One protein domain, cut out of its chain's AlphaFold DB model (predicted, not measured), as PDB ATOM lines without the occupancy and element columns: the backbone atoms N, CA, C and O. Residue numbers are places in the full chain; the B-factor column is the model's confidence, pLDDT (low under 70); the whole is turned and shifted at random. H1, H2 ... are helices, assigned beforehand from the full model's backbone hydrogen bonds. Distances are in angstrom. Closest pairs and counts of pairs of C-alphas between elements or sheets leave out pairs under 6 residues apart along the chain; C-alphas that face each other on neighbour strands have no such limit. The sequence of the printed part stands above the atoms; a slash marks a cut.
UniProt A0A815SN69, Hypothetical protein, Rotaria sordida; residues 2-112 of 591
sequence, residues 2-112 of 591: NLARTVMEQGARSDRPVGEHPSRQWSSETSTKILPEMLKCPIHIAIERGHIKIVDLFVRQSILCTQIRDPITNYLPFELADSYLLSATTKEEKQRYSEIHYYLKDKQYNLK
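Overview. This is residues 2 to 112 of the 591 residues of the protein "Hypothetical protein" of Rotaria sordida (UniProt A0A815SN69). Two helical hairpins, H7 with the longest helix H8 and H4 with H5, pack side by side as a four-helix body, with short H6 at one end. H1 lies loosely beside H5, and residues 22 to 29, which hold little H2, stick out far from the body. The printed part has 111 residues with eight named helices, H1 to H8 in chain order, and no named strand, an all-helix class. It is compact, with a radius of gyration of the C-alphas of 14.8 A and spans of 43 by 33 by 24 A.

Along the chain. H8, residues 91 to 109, runs 26.9 A from C-alpha 91 at (123.175, 203.904, 152.842) to C-alpha 109 at (147.683, 194.114, 147.869). H7, residues 77 to 87, measures 15.4 A, and H5, residues 52 to 61, 14.4 A. H4 is residues 42 to 48, H6 63 to 67, H3 36 to 39 and H2 22 to 25. H1, residues 2 to 9, begins at C-alpha 2 (144.361, 221.418, 156.115).

Arrangement. Helix packing is mostly aligned, at shallow tilts. H8 and H7 touch as a hairpin, opposite ways at 23 degrees; their closest C-alphas, Phe 78 and His 101, are 5.1 A apart. With residues 96 to 100 alone, H8 touches H5, closest at C-alphas Ile 52 and Ile 100, 5.9 A. H4 and H5 form another hairpin, tilted 26 degrees, with C-alphas Ala 46 and Val 55 closest at 6.1 A. H4 touches H7, closest at C-alphas Ile 47 and Ala 81, 6.2 A. H6 touches H7, closest at C-alphas Thr 66 and Pro 77, 5.8 A. H1 is close to H5 but not clearly touching, with C-alphas Ala 4 and Ile 54 closest at 7.5 A; H2 and H3 are apart from H4. Every O i to N i+4 pair is within hydrogen-bond range in H1, H4, H5, H7 and H8; H6 has 0 of 1, but 2 of 2 O i to N i+3 pairs, and H2 and H3 are too short.

Size, cuts and confidence. The two farthest C-alphas, Glu 29 and Lys 112, are 47.2 A apart. The printed part has no cut, and the link from H1 to H2 is long. Residues 21 to 34 have pLDDT under 70.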
ATOM      1  N   ASN A   2     143.111 220.636 156.013       95.56
ATOM      2  CA  ASN A   2     144.361 221.418 156.115       95.56
ATOM      3  C   ASN A   2     145.098 221.229 157.449       95.56
ATOM      4  O   ASN A   2     146.293 220.965 157.439       95.56
ATOM      5  N   LEU A   3     144.369 221.232 158.571       95.06
ATOM      6  CA  LEU A   3     144.952 220.980 159.890       95.06
ATOM      7  C   LEU A   3     145.704 219.639 159.967       95.06
ATOM      8  O   LEU A   3     146.832 219.600 160.439       95.06
ATOM      9  N   ALA A   4     145.110 218.549 159.463       93.81
ATOM     10  CA  ALA A   4     145.746 217.230 159.478       93.81
ATOM     11  C   ALA A   4     147.058 217.221 158.675       93.81
ATOM     12  O   ALA A   4     148.051 216.661 159.130       93.81
ATOM     13  N   ARG A   5     147.083 217.907 157.522       94.25
ATOM     14  CA  ARG A   5     148.296 218.074 156.713       94.25
ATOM     15  C   ARG A   5     149.383 218.822 157.487       94.25
ATOM     16  O   ARG A   5     150.483 218.301 157.620       94.25
ATOM     17  N   THR A   6     149.057 219.983 158.056       95.75
ATOM     18  CA  THR A   6     150.008 220.806 158.819       95.75
ATOM     19  C   THR A   6     150.571 220.056 160.027       95.75
ATOM     20  O   THR A   6     151.771 220.091 160.282       95.75
ATOM     21  N   VAL A   7     149.731 219.315 160.748       93.88
ATOM     22  CA  VAL A   7     150.157 218.515 161.909       93.88
ATOM     23  C   VAL A   7     151.104 217.380 161.487       93.88
ATOM     24  O   VAL A   7     152.091 217.096 162.168       93.88
ATOM     25  N   MET A   8     150.884 216.768 160.325       92.81
ATOM     26  CA  MET A   8     151.788 215.747 159.779       92.81
ATOM     27  C   MET A   8     153.098 216.334 159.239       92.81
ATOM     28  O   MET A   8     154.168 215.753 159.443       92.81
ATOM     29  N   GLU A   9     153.057 217.524 158.638       92.50
ATOM     30  CA  GLU A   9     154.250 218.301 158.264       92.50
ATOM     31  C   GLU A   9     155.095 218.665 159.494       92.50
ATOM     32  O   GLU A   9     156.328 218.634 159.440       92.50
ATOM     33  N   GLN A  10     154.452 218.892 160.643       93.12
ATOM     34  CA  GLN A  10     155.115 219.091 161.936       93.12
ATOM     35  C   GLN A  10     155.684 217.799 162.547       93.12
ATOM     36  O   GLN A  10     156.415 217.864 163.532       93.12
ATOM     37  N   GLY A  11     155.432 216.637 161.937       90.00
ATOM     38  CA  GLY A  11     156.016 215.356 162.341       90.00
ATOM     39  C   GLY A  11     155.060 214.411 163.058       90.00
ATOM     40  O   GLY A  11     155.505 213.354 163.509       90.00
ATOM     41  N   ALA A  12     153.767 214.733 163.140       91.44
ATOM     42  CA  ALA A  12     152.786 213.781 163.637       91.44
ATOM     43  C   ALA A  12     152.714 212.547 162.730       91.44
ATOM     44  O   ALA A  12     152.730 212.636 161.499       91.44
ATOM     45  N   ARG A  13     152.627 211.380 163.363       93.38
ATOM     46  CA  ARG A  13     152.590 210.076 162.708       93.38
ATOM     47  C   ARG A  13     151.180 209.506 162.798       93.38
ATOM     48  O   ARG A  13     150.645 209.374 163.891       93.38
ATOM     49  N   SER A  14     150.589 209.160 161.656       95.06
ATOM     50  CA  SER A  14     149.277 208.490 161.585       95.06
ATOM     51  C   SER A  14     149.334 207.029 162.031       95.06
ATOM     52  O   SER A  14     148.308 206.425 162.335       95.06
ATOM     53  N   ASP A  15     150.545 206.480 162.058       94.56
ATOM     54  CA  ASP A  15     150.879 205.088 162.311       94.56
ATOM     55  C   ASP A  15     151.341 204.856 163.766       94.56
ATOM     56  O   ASP A  15     151.906 203.823 164.109       94.56
ATOM     57  N   ARG A  16     151.158 205.843 164.644       92.69
ATOM     58  CA  ARG A  16     151.443 205.711 166.074       92.69
ATOM     59  C   ARG A  16     150.269 206.234 166.885       92.69
ATOM     60  O   ARG A  16     149.613 207.173 166.431       92.69
ATOM     61  N   PRO A  17     150.010 205.670 168.077       91.44
ATOM     62  CA  PRO A  17     149.071 206.281 168.999       91.44
ATOM     63  C   PRO A  17     149.508 207.719 169.270       91.44
ATOM     64  O   PRO A  17     150.700 207.998 169.420       91.44
ATOM     65  N   VAL A  18     148.537 208.629 169.331       80.31
ATOM     66  CA  VAL A  18     148.789 210.049 169.634       80.31
ATOM     67  C   VAL A  18     149.348 210.214 171.055       80.31
ATOM     68  O   VAL A  18     149.959 211.231 171.367       80.31
ATOM     69  N   GLY A  19     149.208 209.178 171.889       80.75
ATOM     70  CA  GLY A  19     149.578 209.210 173.292       80.75
ATOM     71  C   GLY A  19     148.528 209.950 174.111       80.75
ATOM     72  O   GLY A  19     147.453 210.308 173.623       80.75
ATOM     73  N   GLU A  20     148.831 210.157 175.385       72.50
ATOM     74  CA  GLU A  20     147.923 210.870 176.272       72.50
ATOM     75  C   GLU A  20     147.903 212.359 175.926       72.50
ATOM     76  O   GLU A  20     148.946 213.010 175.852       72.50
ATOM     77  N   HIS A  21     146.708 212.917 175.725       67.31
ATOM     78  CA  HIS A  21     146.569 214.363 175.603       67.31
ATOM     79  C   HIS A  21     147.109 215.026 176.887       67.31
ATOM     80  O   HIS A  21     146.771 214.551 177.973       67.31
ATOM     81  N   PRO A  22     147.877 216.131 176.819       69.69
ATOM     82  CA  PRO A  22     148.493 216.748 178.001       69.69
ATOM     83  C   PRO A  22     147.506 217.072 179.128       69.69
ATOM     84  O   PRO A  22     147.823 216.914 180.299       69.69
ATOM     85  N   SER A  23     146.270 217.455 178.787       62.50
ATOM     86  CA  SER A  23     145.226 217.700 179.794       62.50
ATOM     87  C   SER A  23     144.787 216.440 180.554       62.50
ATOM     88  O   SER A  23     144.311 216.557 181.676       62.50
ATOM     89  N   ARG A  24     144.944 215.249 179.961       60.16
ATOM     90  CA  ARG A  24     144.638 213.950 180.583       60.16
ATOM     91  C   ARG A  24     145.810 213.393 181.387       60.16
ATOM     92  O   ARG A  24     145.578 212.643 182.322       60.16
ATOM     93  N   GLN A  25     147.043 213.812 181.090       65.88
ATOM     94  CA  GLN A  25     148.207 213.474 181.923       65.88
ATOM     95  C   GLN A  25     148.105 214.063 183.338       65.88
ATOM     96  O   GLN A  25     148.784 213.603 184.251       65.88
ATOM     97  N   TRP A  26     147.287 215.104 183.525       63.66
ATOM     98  CA  TRP A  26     147.108 215.772 184.816       63.66
ATOM     99  C   TRP A  26     145.928 215.238 185.632       63.66
ATOM    100  O   TRP A  26     145.846 215.530 186.823       63.66
ATOM    101  N   SER A  27     145.043 214.431 185.042       65.06
ATOM    102  CA  SER A  27     143.996 213.736 185.788       65.06
ATOM    103  C   SER A  27     144.524 212.385 186.272       65.06
ATOM    104  O   SER A  27     144.518 211.391 185.546       65.06
ATOM    105  N   SER A  28     144.980 212.340 187.525       56.25
ATOM    106  CA  SER A  28     145.485 211.138 188.208       56.25
ATOM    107  C   SER A  28     144.519 209.945 188.139       56.25
ATOM    108  O   SER A  28     144.964 208.802 188.038       56.25
ATOM    109  N   GLU A  29     143.213 210.208 188.096       60.41
ATOM    110  CA  GLU A  29     142.146 209.200 188.001       60.41
ATOM    111  C   GLU A  29     142.082 208.470 186.650       60.41
ATOM    112  O   GLU A  29     141.516 207.384 186.560       60.41
ATOM    113  N   THR A  30     142.671 209.021 185.584       54.59
ATOM    114  CA  THR A  30     142.647 208.388 184.249       54.59
ATOM    115  C   THR A  30     143.844 207.467 184.012       54.59
ATOM    116  O   THR A  30     143.803 206.635 183.115       54.59
ATOM    117  N   SER A  31     144.889 207.560 184.839       56.53
ATOM    118  CA  SER A  31     146.094 206.733 184.690       56.53
ATOM    119  C   SER A  31     145.867 205.250 185.019       56.53
ATOM    120  O   SER A  31     146.547 204.385 184.475       56.53
ATOM    121  N   THR A  32     144.889 204.933 185.875       60.62
ATOM    122  CA  THR A  32     144.553 203.554 186.276       60.62
ATOM    123  C   THR A  32     143.549 202.881 185.342       60.62
ATOM    124  O   THR A  32     143.571 201.662 185.204       60.62
ATOM    125  N   LYS A  33     142.721 203.655 184.632       65.81
ATOM    126  CA  LYS A  33     141.941 203.195 183.475       65.81
ATOM    127  C   LYS A  33     142.512 203.841 182.222       65.81
ATOM    128  O   LYS A  33     141.899 204.743 181.655       65.81
ATOM    129  N   ILE A  34     143.681 203.365 181.789       64.62
ATOM    130  CA  ILE A  34     144.186 203.651 180.443       64.62
ATOM    131  C   ILE A  34     143.083 203.212 179.486       64.62
ATOM    132  O   ILE A  34     142.865 202.016 179.294       64.62
ATOM    133  N   LEU A  35     142.331 204.173 178.950       73.50
ATOM    134  CA  LEU A  35     141.255 203.863 178.026       73.50
ATOM    135  C   LEU A  35     141.929 203.205 176.817       73.50
ATOM    136  O   LEU A  35     142.801 203.840 176.218       73.50
ATOM    137  N   PRO A  36     141.563 201.969 176.435       80.19
ATOM    138  CA  PRO A  36     142.177 201.292 175.292       80.19
ATOM    139  C   PRO A  36     142.113 202.134 174.004       80.19
ATOM    140  O   PRO A  36     142.960 202.015 173.122       80.19
ATOM    141  N   GLU A  37     141.164 203.074 173.935       82.62
ATOM    142  CA  GLU A  37     141.033 204.079 172.878       82.62
ATOM    143  C   GLU A  37     142.251 204.999 172.724       82.62
ATOM    144  O   GLU A  37     142.538 205.455 171.623       82.62
ATOM    145  N   MET A  38     143.014 205.260 173.788       84.69
ATOM    146  CA  MET A  38     144.206 206.119 173.737       84.69
ATOM    147  C   MET A  38     145.367 205.466 172.984       84.69
ATOM    148  O   MET A  38     146.261 206.149 172.481       84.69
ATOM    149  N   LEU A  39     145.341 204.138 172.885       89.94
ATOM    150  CA  LEU A  39     146.300 203.371 172.108       89.94
ATOM    151  C   LEU A  39     145.902 203.308 170.622       89.94
ATOM    152  O   LEU A  39     146.708 202.873 169.793       89.94
ATOM    153  N   LYS A  40     144.693 203.757 170.247       94.31
ATOM    154  CA  LYS A  40     144.285 203.786 168.841       94.31
ATOM    155  C   LYS A  40     145.138 204.776 168.060       94.31
ATOM    156  O   LYS A  40     145.325 205.935 168.427       94.31
ATOM    157  N   CYS A  41     145.644 204.302 166.929       95.50
ATOM    158  CA  CYS A  41     146.312 205.158 165.963       95.50
ATOM    159  C   CYS A  41     145.291 206.090 165.283       95.50
ATOM    160  O   CYS A  41     144.145 205.682 165.064       95.50
ATOM    161  N   PRO A  42     145.697 207.307 164.869       96.69
ATOM    162  CA  PRO A  42     144.844 208.237 164.134       96.69
ATOM    163  C   PRO A  42     144.125 207.620 162.937       96.69
ATOM    164  O   PRO A  42     142.997 208.009 162.648       96.69
ATOM    165  N   ILE A  43     144.757 206.663 162.243       97.50
ATOM    166  CA  ILE A  43     144.122 205.981 161.114       97.50
ATOM    167  C   ILE A  43     142.880 205.188 161.518       97.50
ATOM    168  O   ILE A  43     141.877 205.288 160.819       97.50
ATOM    169  N   HIS A  44     142.901 204.477 162.649       97.31
ATOM    170  CA  HIS A  44     141.731 203.737 163.123       97.31
ATOM    171  C   HIS A  44     140.594 204.708 163.422       97.31
ATOM    172  O   HIS A  44     139.510 204.557 162.879       97.31
ATOM    173  N   ILE A  45     140.881 205.798 164.140       96.19
ATOM    174  CA  ILE A  45     139.887 206.835 164.448       96.19
ATOM    175  C   ILE A  45     139.331 207.471 163.161       96.19
ATOM    176  O   ILE A  45     138.135 207.721 163.052       96.19
ATOM    177  N   ALA A  46     140.169 207.737 162.155       97.38
ATOM    178  CA  ALA A  46     139.703 208.286 160.881       97.38
ATOM    179  C   ALA A  46     138.780 207.315 160.125       97.38
ATOM    180  O   ALA A  46     137.825 207.765 159.486       97.38
ATOM    181  N   ILE A  47     139.050 206.010 160.218       98.00
ATOM    182  CA  ILE A  47     138.207 204.956 159.652       98.00
ATOM    183  C   ILE A  47     136.893 204.890 160.411       98.00
ATOM    184  O   ILE A  47     135.868 205.016 159.766       98.00
ATOM    185  N   GLU A  48     136.904 204.837 161.743       96.62
ATOM    186  CA  GLU A  48     135.705 204.832 162.602       96.62
ATOM    187  C   GLU A  48     134.767 206.018 162.353       96.62
ATOM    188  O   GLU A  48     133.564 205.934 162.578       96.62
ATOM    189  N   ARG A  49     135.311 207.155 161.905       97.38
ATOM    190  CA  ARG A  49     134.525 208.347 161.547       97.38
ATOM    191  C   ARG A  49     134.092 208.380 160.078       97.38
ATOM    192  O   ARG A  49     133.449 209.340 159.659       97.38
ATOM    193  N   GLY A  50     134.470 207.393 159.269       97.25
ATOM    194  CA  GLY A  50     134.188 207.356 157.834       97.25
ATOM    195  C   GLY A  50     134.866 208.493 157.052       97.25
ATOM    196  O   GLY A  50     134.341 208.958 156.038       97.25
ATOM    197  N   HIS A  51     136.010 209.003 157.521       97.56
ATOM    198  CA  HIS A  51     136.696 210.155 156.926       97.56
ATOM    199  C   HIS A  51     137.668 209.742 155.806       97.56
ATOM    200  O   HIS A  51     138.887 209.868 155.949       97.56
ATOM    201  N   ILE A  52     137.133 209.330 154.650       97.25
ATOM    202  CA  ILE A  52     137.900 208.829 153.486       97.25
ATOM    203  C   ILE A  52     139.096 209.723 153.129       97.25
ATOM    204  O   ILE A  52     140.217 209.244 152.986       97.25
ATOM    205  N   LYS A  53     138.886 211.042 153.030       97.50
ATOM    206  CA  LYS A  53     139.942 211.991 152.632       97.50
ATOM    207  C   LYS A  53     141.108 212.028 153.626       97.50
ATOM    208  O   LYS A  53     142.249 212.235 153.224       97.50
ATOM    209  N   ILE A  54     140.830 211.848 154.918       97.69
ATOM    210  CA  ILE A  54     141.868 211.801 155.955       97.69
ATOM    211  C   ILE A  54     142.620 210.470 155.874       97.69
ATOM    212  O   ILE A  54     143.845 210.471 155.959       97.69
ATOM    213  N   VAL A  55     141.910 209.361 155.646       97.62
ATOM    214  CA  VAL A  55     142.522 208.040 155.434       97.62
ATOM    215  C   VAL A  55     143.449 208.058 154.214       97.62
ATOM    216  O   VAL A  55     144.598 207.638 154.317       97.62
ATOM    217  N   ASP A  56     143.004 208.622 153.090       96.69
ATOM    218  CA  ASP A  56     143.827 208.813 151.888       96.69
ATOM    219  C   ASP A  56     145.091 209.630 152.194       96.69
ATOM    220  O   ASP A  56     146.202 209.211 151.867       96.69
ATOM    221  N   LEU A  57     144.947 210.741 152.919       96.62
ATOM    222  CA  LEU A  57     146.072 211.575 153.341       96.62
ATOM    223  C   LEU A  57     147.062 210.814 154.247       96.62
ATOM    224  O   LEU A  57     148.274 210.943 154.070       96.62
ATOM    225  N   PHE A  58     146.575 209.991 155.178       96.88
ATOM    226  CA  PHE A  58     147.417 209.161 156.046       96.88
ATOM    227  C   PHE A  58     148.181 208.088 155.272       96.88
ATOM    228  O   PHE A  58     149.386 207.934 155.485       96.88
ATOM    229  N   VAL A  59     147.513 207.402 154.344       95.56
ATOM    230  CA  VAL A  59     148.117 206.359 153.504       95.56
ATOM    231  C   VAL A  59     149.168 206.945 152.561       95.56
ATOM    232  O   VAL A  59     150.231 206.347 152.396       95.56
ATOM    233  N   ARG A  60     148.927 208.138 151.998       93.31
ATOM    234  CA  ARG A  60     149.907 208.847 151.155       93.31
ATOM    235  C   ARG A  60     151.172 209.227 151.913       93.31
ATOM    236  O   ARG A  60     152.255 209.160 151.344       93.31
ATOM    237  N   GLN A  61     151.047 209.627 153.179       93.81
ATOM    238  CA  GLN A  61     152.210 209.995 153.985       93.81
ATOM    239  C   GLN A  61     153.017 208.776 154.434       93.81
ATOM    240  O   GLN A  61     154.246 208.820 154.459       93.81
ATOM    241  N   SER A  62     152.335 207.713 154.855       92.44
ATOM    242  CA  SER A  62     152.976 206.504 155.355       92.44
ATOM    243  C   SER A  62     152.110 205.299 155.053       92.44
ATOM    244  O   SER A  62     151.126 205.050 155.743       92.44
ATOM    245  N   ILE A  63     152.510 204.489 154.076       91.94
ATOM    246  CA  ILE A  63     151.788 203.255 153.753       91.94
ATOM    247  C   ILE A  63     151.731 202.269 154.928       91.94
ATOM    248  O   ILE A  63     150.810 201.461 155.006       91.94
ATOM    249  N   LEU A  64     152.669 202.364 155.879       91.25
ATOM    250  CA  LEU A  64     152.719 201.491 157.054       91.25
ATOM    251  C   LEU A  64     151.438 201.534 157.880       91.25
ATOM    252  O   LEU A  64     151.126 200.560 158.557       91.25
ATOM    253  N   CYS A  65     150.693 202.642 157.818       94.75
ATOM    254  CA  CYS A  65     149.448 202.772 158.555       94.75
ATOM    255  C   CYS A  65     148.422 201.692 158.183       94.75
ATOM    256  O   CYS A  65     147.610 201.362 159.034       94.75
ATOM    257  N   THR A  66     148.504 201.084 156.988       95.06
ATOM    258  CA  THR A  66     147.626 199.978 156.552       95.06
ATOM    259  C   THR A  66     147.941 198.635 157.215       95.06
ATOM    260  O   THR A  66     147.146 197.711 157.114       95.06
ATOM    261  N   GLN A  67     149.095 198.501 157.875       94.69
ATOM    262  CA  GLN A  67     149.552 197.253 158.503       94.69
ATOM    263  C   GLN A  67     149.455 197.279 160.030       94.69
ATOM    264  O   GLN A  67     149.893 196.344 160.701       94.69
ATOM    265  N   ILE A  68     148.926 198.362 160.593       94.44
ATOM    266  CA  ILE A  68     148.821 198.513 162.038       94.44
ATOM    267  C   ILE A  68     147.524 197.892 162.503       94.44
ATOM    268  O   ILE A  68     146.471 198.160 161.941       94.44
ATOM    269  N   ARG A  69     147.625 197.075 163.546       96.56
ATOM    270  CA  ARG A  69     146.463 196.502 164.207       96.56
ATOM    271  C   ARG A  69     145.936 197.462 165.254       96.56
ATOM    272  O   ARG A  69     146.715 198.063 166.000       96.56
ATOM    273  N   ASP A  70     144.623 197.601 165.312       95.88
ATOM    274  CA  ASP A  70     143.968 198.304 166.401       95.88
ATOM    275  C   ASP A  70     144.246 197.562 167.721       95.88
ATOM    276  O   ASP A  70     144.003 196.360 167.799       95.88
ATOM    277  N   PRO A  71     144.767 198.222 168.767       93.31
ATOM    278  CA  PRO A  71     145.003 197.577 170.059       93.31
ATOM    279  C   PRO A  71     143.740 197.015 170.720       93.31
ATOM    280  O   PRO A  71     143.869 196.134 171.564       93.31
ATOM    281  N   ILE A  72     142.545 197.513 170.377       93.06
ATOM    282  CA  ILE A  72     141.289 197.014 170.956       93.06
ATOM    283  C   ILE A  72     140.780 195.804 170.178       93.06
ATOM    284  O   ILE A  72     140.595 194.730 170.740       93.06
ATOM    285  N   THR A  73     140.528 195.988 168.884       95.44
ATOM    286  CA  THR A  73     139.888 194.964 168.045       95.44
ATOM    287  C   THR A  73     140.880 193.970 167.445       95.44
ATOM    288  O   THR A  73     140.479 192.920 166.954       95.44
ATOM    289  N   ASN A  74     142.181 194.282 167.476       96.12
ATOM    290  CA  ASN A  74     143.254 193.562 166.783       96.12
ATOM    291  C   ASN A  74     143.072 193.492 165.253       96.12
ATOM    292  O   ASN A  74     143.791 192.748 164.583       96.12
ATOM    293  N   TYR A  75     142.143 194.278 164.700       97.25
ATOM    294  CA  TYR A  75     141.862 194.338 163.273       97.25
ATOM    295  C   TYR A  75     142.830 195.252 162.544       97.25
ATOM    296  O   TYR A  75     143.266 196.287 163.057       97.25
ATOM    297  N   LEU A  76     143.153 194.861 161.316       96.62
ATOM    298  CA  LEU A  76     143.808 195.739 160.364       96.62
ATOM    299  C   LEU A  76     142.835 196.829 159.891       96.62
ATOM    300  O   LEU A  76     141.620 196.660 159.957       96.62
ATOM    301  N   PRO A  77     143.329 197.943 159.338       97.62
ATOM    302  CA  PRO A  77     142.487 199.080 158.975       97.62
ATOM    303  C   PRO A  77     141.394 198.735 157.948       97.62
ATOM    304  O   PRO A  77     140.289 199.264 158.027       97.62
ATOM    305  N   PHE A  78     141.664 197.832 156.997       97.06
ATOM    306  CA  PHE A  78     140.647 197.399 156.026       97.06
ATOM    307  C   PHE A  78     139.604 196.446 156.638       97.06
ATOM    308  O   PHE A  78     138.447 196.486 156.225       97.06
ATOM    309  N   GLU A  79     139.999 195.618 157.612       97.88
ATOM    310  CA  GLU A  79     139.106 194.729 158.375       97.88
ATOM    311  C   GLU A  79     138.219 195.560 159.303       97.88
ATOM    312  O   GLU A  79     137.016 195.338 159.397       97.88
ATOM    313  N   LEU A  80     138.794 196.596 159.916       97.81
ATOM    314  CA  LEU A  80     138.059 197.573 160.702       97.81
ATOM    315  C   LEU A  80     137.006 198.271 159.831       97.81
ATOM    316  O   LEU A  80     135.840 198.325 160.210       97.81
ATOM    317  N   ALA A  81     137.378 198.737 158.634       98.12
ATOM    318  CA  ALA A  81     136.427 199.323 157.688       98.12
ATOM    319  C   ALA A  81     135.304 198.345 157.292       98.12
ATOM    320  O   ALA A  81     134.162 198.772 157.152       98.12
ATOM    321  N   ASP A  82     135.608 197.051 157.160       98.12
ATOM    322  CA  ASP A  82     134.619 196.003 156.879       98.12
ATOM    323  C   ASP A  82     133.651 195.797 158.058       98.12
ATOM    324  O   ASP A  82     132.434 195.766 157.887       98.12
ATOM    325  N   SER A  83     134.162 195.793 159.294       97.94
ATOM    326  CA  SER A  83     133.319 195.717 160.497       97.94
ATOM    327  C   SER A  83     132.351 196.908 160.619       97.94
ATOM    328  O   SER A  83     131.183 196.747 160.990       97.94
ATOM    329  N   TYR A  84     132.796 198.109 160.232       98.00
ATOM    330  CA  TYR A  84     131.939 199.295 160.192       98.00
ATOM    331  C   TYR A  84     130.977 199.301 159.002       98.00
ATOM    332  O   TYR A  84     129.856 199.789 159.123       98.00
ATOM    333  N   LEU A  85     131.365 198.709 157.872       98.00
ATOM    334  CA  LEU A  85     130.479 198.505 156.729       98.00
ATOM    335  C   LEU A  85     129.284 197.611 157.096       98.00
ATOM    336  O   LEU A  85     128.155 197.910 156.704       98.00
ATOM    337  N   LEU A  86     129.524 196.550 157.873       97.88
ATOM    338  CA  LEU A  86     128.485 195.630 158.342       97.88
ATOM    339  C   LEU A  86     127.552 196.267 159.383       97.88
ATOM    340  O   LEU A  86     126.353 195.995 159.370       97.88
ATOM    341  N   SER A  87     128.081 197.125 160.260       97.75
ATOM    342  CA  SER A  87     127.301 197.784 161.322       97.75
ATOM    343  C   SER A  87     126.605 199.083 160.893       97.75
ATOM    344  O   SER A  87     125.710 199.555 161.595       97.75
ATOM    345  N   ALA A  88     126.968 199.660 159.746       97.94
ATOM    346  CA  ALA A  88     126.369 200.892 159.241       97.94
ATOM    347  C   ALA A  88     124.862 200.739 158.966       97.94
ATOM    348  O   ALA A  88     124.423 199.833 158.252       97.94
ATOM    349  N   THR A  89     124.059 201.671 159.482       98.19
ATOM    350  CA  THR A  89     122.597 201.671 159.305       98.19
ATOM    351  C   THR A  89     122.181 202.449 158.061       98.19
ATOM    352  O   THR A  89     121.252 202.052 157.357       98.19
ATOM    353  N   THR A  90     122.896 203.529 157.736       98.19
ATOM    354  CA  THR A  90     122.562 204.399 156.606       98.19
ATOM    355  C   THR A  90     123.255 203.964 155.312       98.19
ATOM    356  O   THR A  90     124.379 203.453 155.308       98.19
ATOM    357  N   LYS A  91     122.599 204.197 154.168       98.19
ATOM    358  CA  LYS A  91     123.175 203.904 152.842       98.19
ATOM    359  C   LYS A  91     124.441 204.728 152.573       98.19
ATOM    360  O   LYS A  91     125.389 204.216 151.985       98.19
ATOM    361  N   GLU A  92     124.471 205.976 153.038       97.62
ATOM    362  CA  GLU A  92     125.620 206.874 152.887       97.62
ATOM    363  C   GLU A  92     126.832 206.419 153.707       97.62
ATOM    364  O   GLU A  92     127.965 206.511 153.244       97.62
ATOM    365  N   GLU A  93     126.630 205.910 154.926       97.69
ATOM    366  CA  GLU A  93     127.712 205.301 155.708       97.69
ATOM    367  C   GLU A  93     128.234 204.037 155.042       97.69
ATOM    368  O   GLU A  93     129.444 203.911 154.873       97.69
ATOM    369  N   LYS A  94     127.345 203.143 154.588       98.19
ATOM    370  CA  LYS A  94     127.753 201.937 153.854       98.19
ATOM    371  C   LYS A  94     128.591 202.283 152.629       98.19
ATOM    372  O   LYS A  94     129.638 201.681 152.416       98.19
ATOM    373  N   GLN A  95     128.179 203.288 151.858       98.12
ATOM    374  CA  GLN A  95     128.967 203.758 150.724       98.12
ATOM    375  C   GLN A  95     130.346 204.265 151.171       98.12
ATOM    376  O   GLN A  95     131.357 203.847 150.610       98.12
ATOM    377  N   ARG A  96     130.411 205.098 152.218       98.00
ATOM    378  CA  ARG A  96     131.687 205.616 152.732       98.00
ATOM    379  C   ARG A  96     132.630 204.507 153.196       98.00
ATOM    380  O   ARG A  96     133.799 204.515 152.823       98.00
ATOM    381  N   TYR A  97     132.148 203.546 153.981       98.31
ATOM    382  CA  TYR A  97     132.972 202.433 154.464       98.31
ATOM    383  C   TYR A  97     133.379 201.476 153.347       98.31
ATOM    384  O   TYR A  97     134.509 200.995 153.350       98.31
ATOM    385  N   SER A  98     132.510 201.263 152.356       98.06
ATOM    386  CA  SER A  98     132.838 200.492 151.157       98.06
ATOM    387  C   SER A  98     133.986 201.142 150.378       98.06
ATOM    388  O   SER A  98     134.971 200.473 150.062       98.06
ATOM    389  N   GLU A  99     133.933 202.460 150.159       98.06
ATOM    390  CA  GLU A  99     135.016 203.215 149.518       98.06
ATOM    391  C   GLU A  99     136.333 203.116 150.308       98.06
ATOM    392  O   GLU A  99     137.385 202.861 149.718       98.06
ATOM    393  N   ILE A 100     136.290 203.245 151.643       97.88
ATOM    394  CA  ILE A 100     137.472 203.068 152.509       97.88
ATOM    395  C   ILE A 100     138.025 201.642 152.398       97.88
ATOM    396  O   ILE A 100     139.237 201.474 152.249       97.88
ATOM    397  N   HIS A 101     137.164 200.624 152.464       97.50
ATOM    398  CA  HIS A 101     137.558 199.220 152.400       97.50
ATOM    399  C   HIS A 101     138.278 198.908 151.086       97.50
ATOM    400  O   HIS A 101     139.405 198.410 151.107       97.50
ATOM    401  N   TYR A 102     137.676 199.250 149.942       96.69
ATOM    402  CA  TYR A 102     138.293 199.018 148.636       96.69
ATOM    403  C   TYR A 102     139.594 199.800 148.473       96.69
ATOM    404  O   TYR A 102     140.576 199.241 147.988       96.69
ATOM    405  N   TYR A 103     139.637 201.054 148.932       96.25
ATOM    406  CA  TYR A 103     140.849 201.866 148.895       96.25
ATOM    407  C   TYR A 103     141.994 201.232 149.694       96.25
ATOM    408  O   TYR A 103     143.107 201.090 149.186       96.25
ATOM    409  N   LEU A 104     141.739 200.811 150.935       95.88
ATOM    410  CA  LEU A 104     142.759 200.202 151.791       95.88
ATOM    411  C   LEU A 104     143.185 198.824 151.283       95.88
ATOM    412  O   LEU A 104     144.378 198.528 151.275       95.88
ATOM    413  N   LYS A 105     142.239 198.007 150.807       93.56
ATOM    414  CA  LYS A 105     142.517 196.687 150.230       93.56
ATOM    415  C   LYS A 105     143.378 196.806 148.974       93.56
ATOM    416  O   LYS A 105     144.391 196.120 148.864       93.56
ATOM    417  N   ASP A 106     143.049 197.731 148.075       92.25
ATOM    418  CA  ASP A 106     143.874 198.034 146.903       92.25
ATOM    419  C   ASP A 106     145.296 198.439 147.315       92.25
ATOM    420  O   ASP A 106     146.280 197.882 146.833       92.25
ATOM    421  N   LYS A 107     145.432 199.351 148.280       90.31
ATOM    422  CA  LYS A 107     146.746 199.811 148.754       90.31
ATOM    423  C   LYS A 107     147.513 198.746 149.536       90.31
ATOM    424  O   LYS A 107     148.732 198.842 149.633       90.31
ATOM    425  N   GLN A 108     146.847 197.730 150.069       86.88
ATOM    426  CA  GLN A 108     147.510 196.631 150.754       86.88
ATOM    427  C   GLN A 108     148.092 195.599 149.785       86.88
ATOM    428  O   GLN A 108     149.224 195.152 149.974       86.88
ATOM    429  N   TYR A 109     147.332 195.228 148.754       82.62
ATOM    430  CA  TYR A 109     147.683 194.114 147.869       82.62
ATOM    431  C   TYR A 109     148.263 194.560 146.523       82.62
ATOM    432  O   TYR A 109     149.124 193.876 145.974       82.62
ATOM    433  N   ASN A 110     147.863 195.728 146.021       81.25
ATOM    434  CA  ASN A 110     148.257 196.220 144.699       81.25
ATOM    435  C   ASN A 110     149.312 197.324 144.753       81.25
ATOM    436  O   ASN A 110     149.687 197.857 143.703       81.25
ATOM    437  N   LEU A 111     149.817 197.689 145.941       75.75
ATOM    438  CA  LEU A 111     150.840 198.721 146.032       75.75
ATOM    439  C   LEU A 111     152.190 198.195 145.554       75.75
ATOM    440  O   LEU A 111     153.045 197.715 146.294       75.75
ATOM    441  N   LYS A 112     152.368 198.361 144.256       74.00
ATOM    442  CA  LYS A 112     153.618 198.277 143.538       74.00
ATOM    443  C   LYS A 112     154.469 199.485 143.916       74.00
ATOM    444  O   LYS A 112     154.367 200.537 143.298       74.00
TER     445      LYS A 112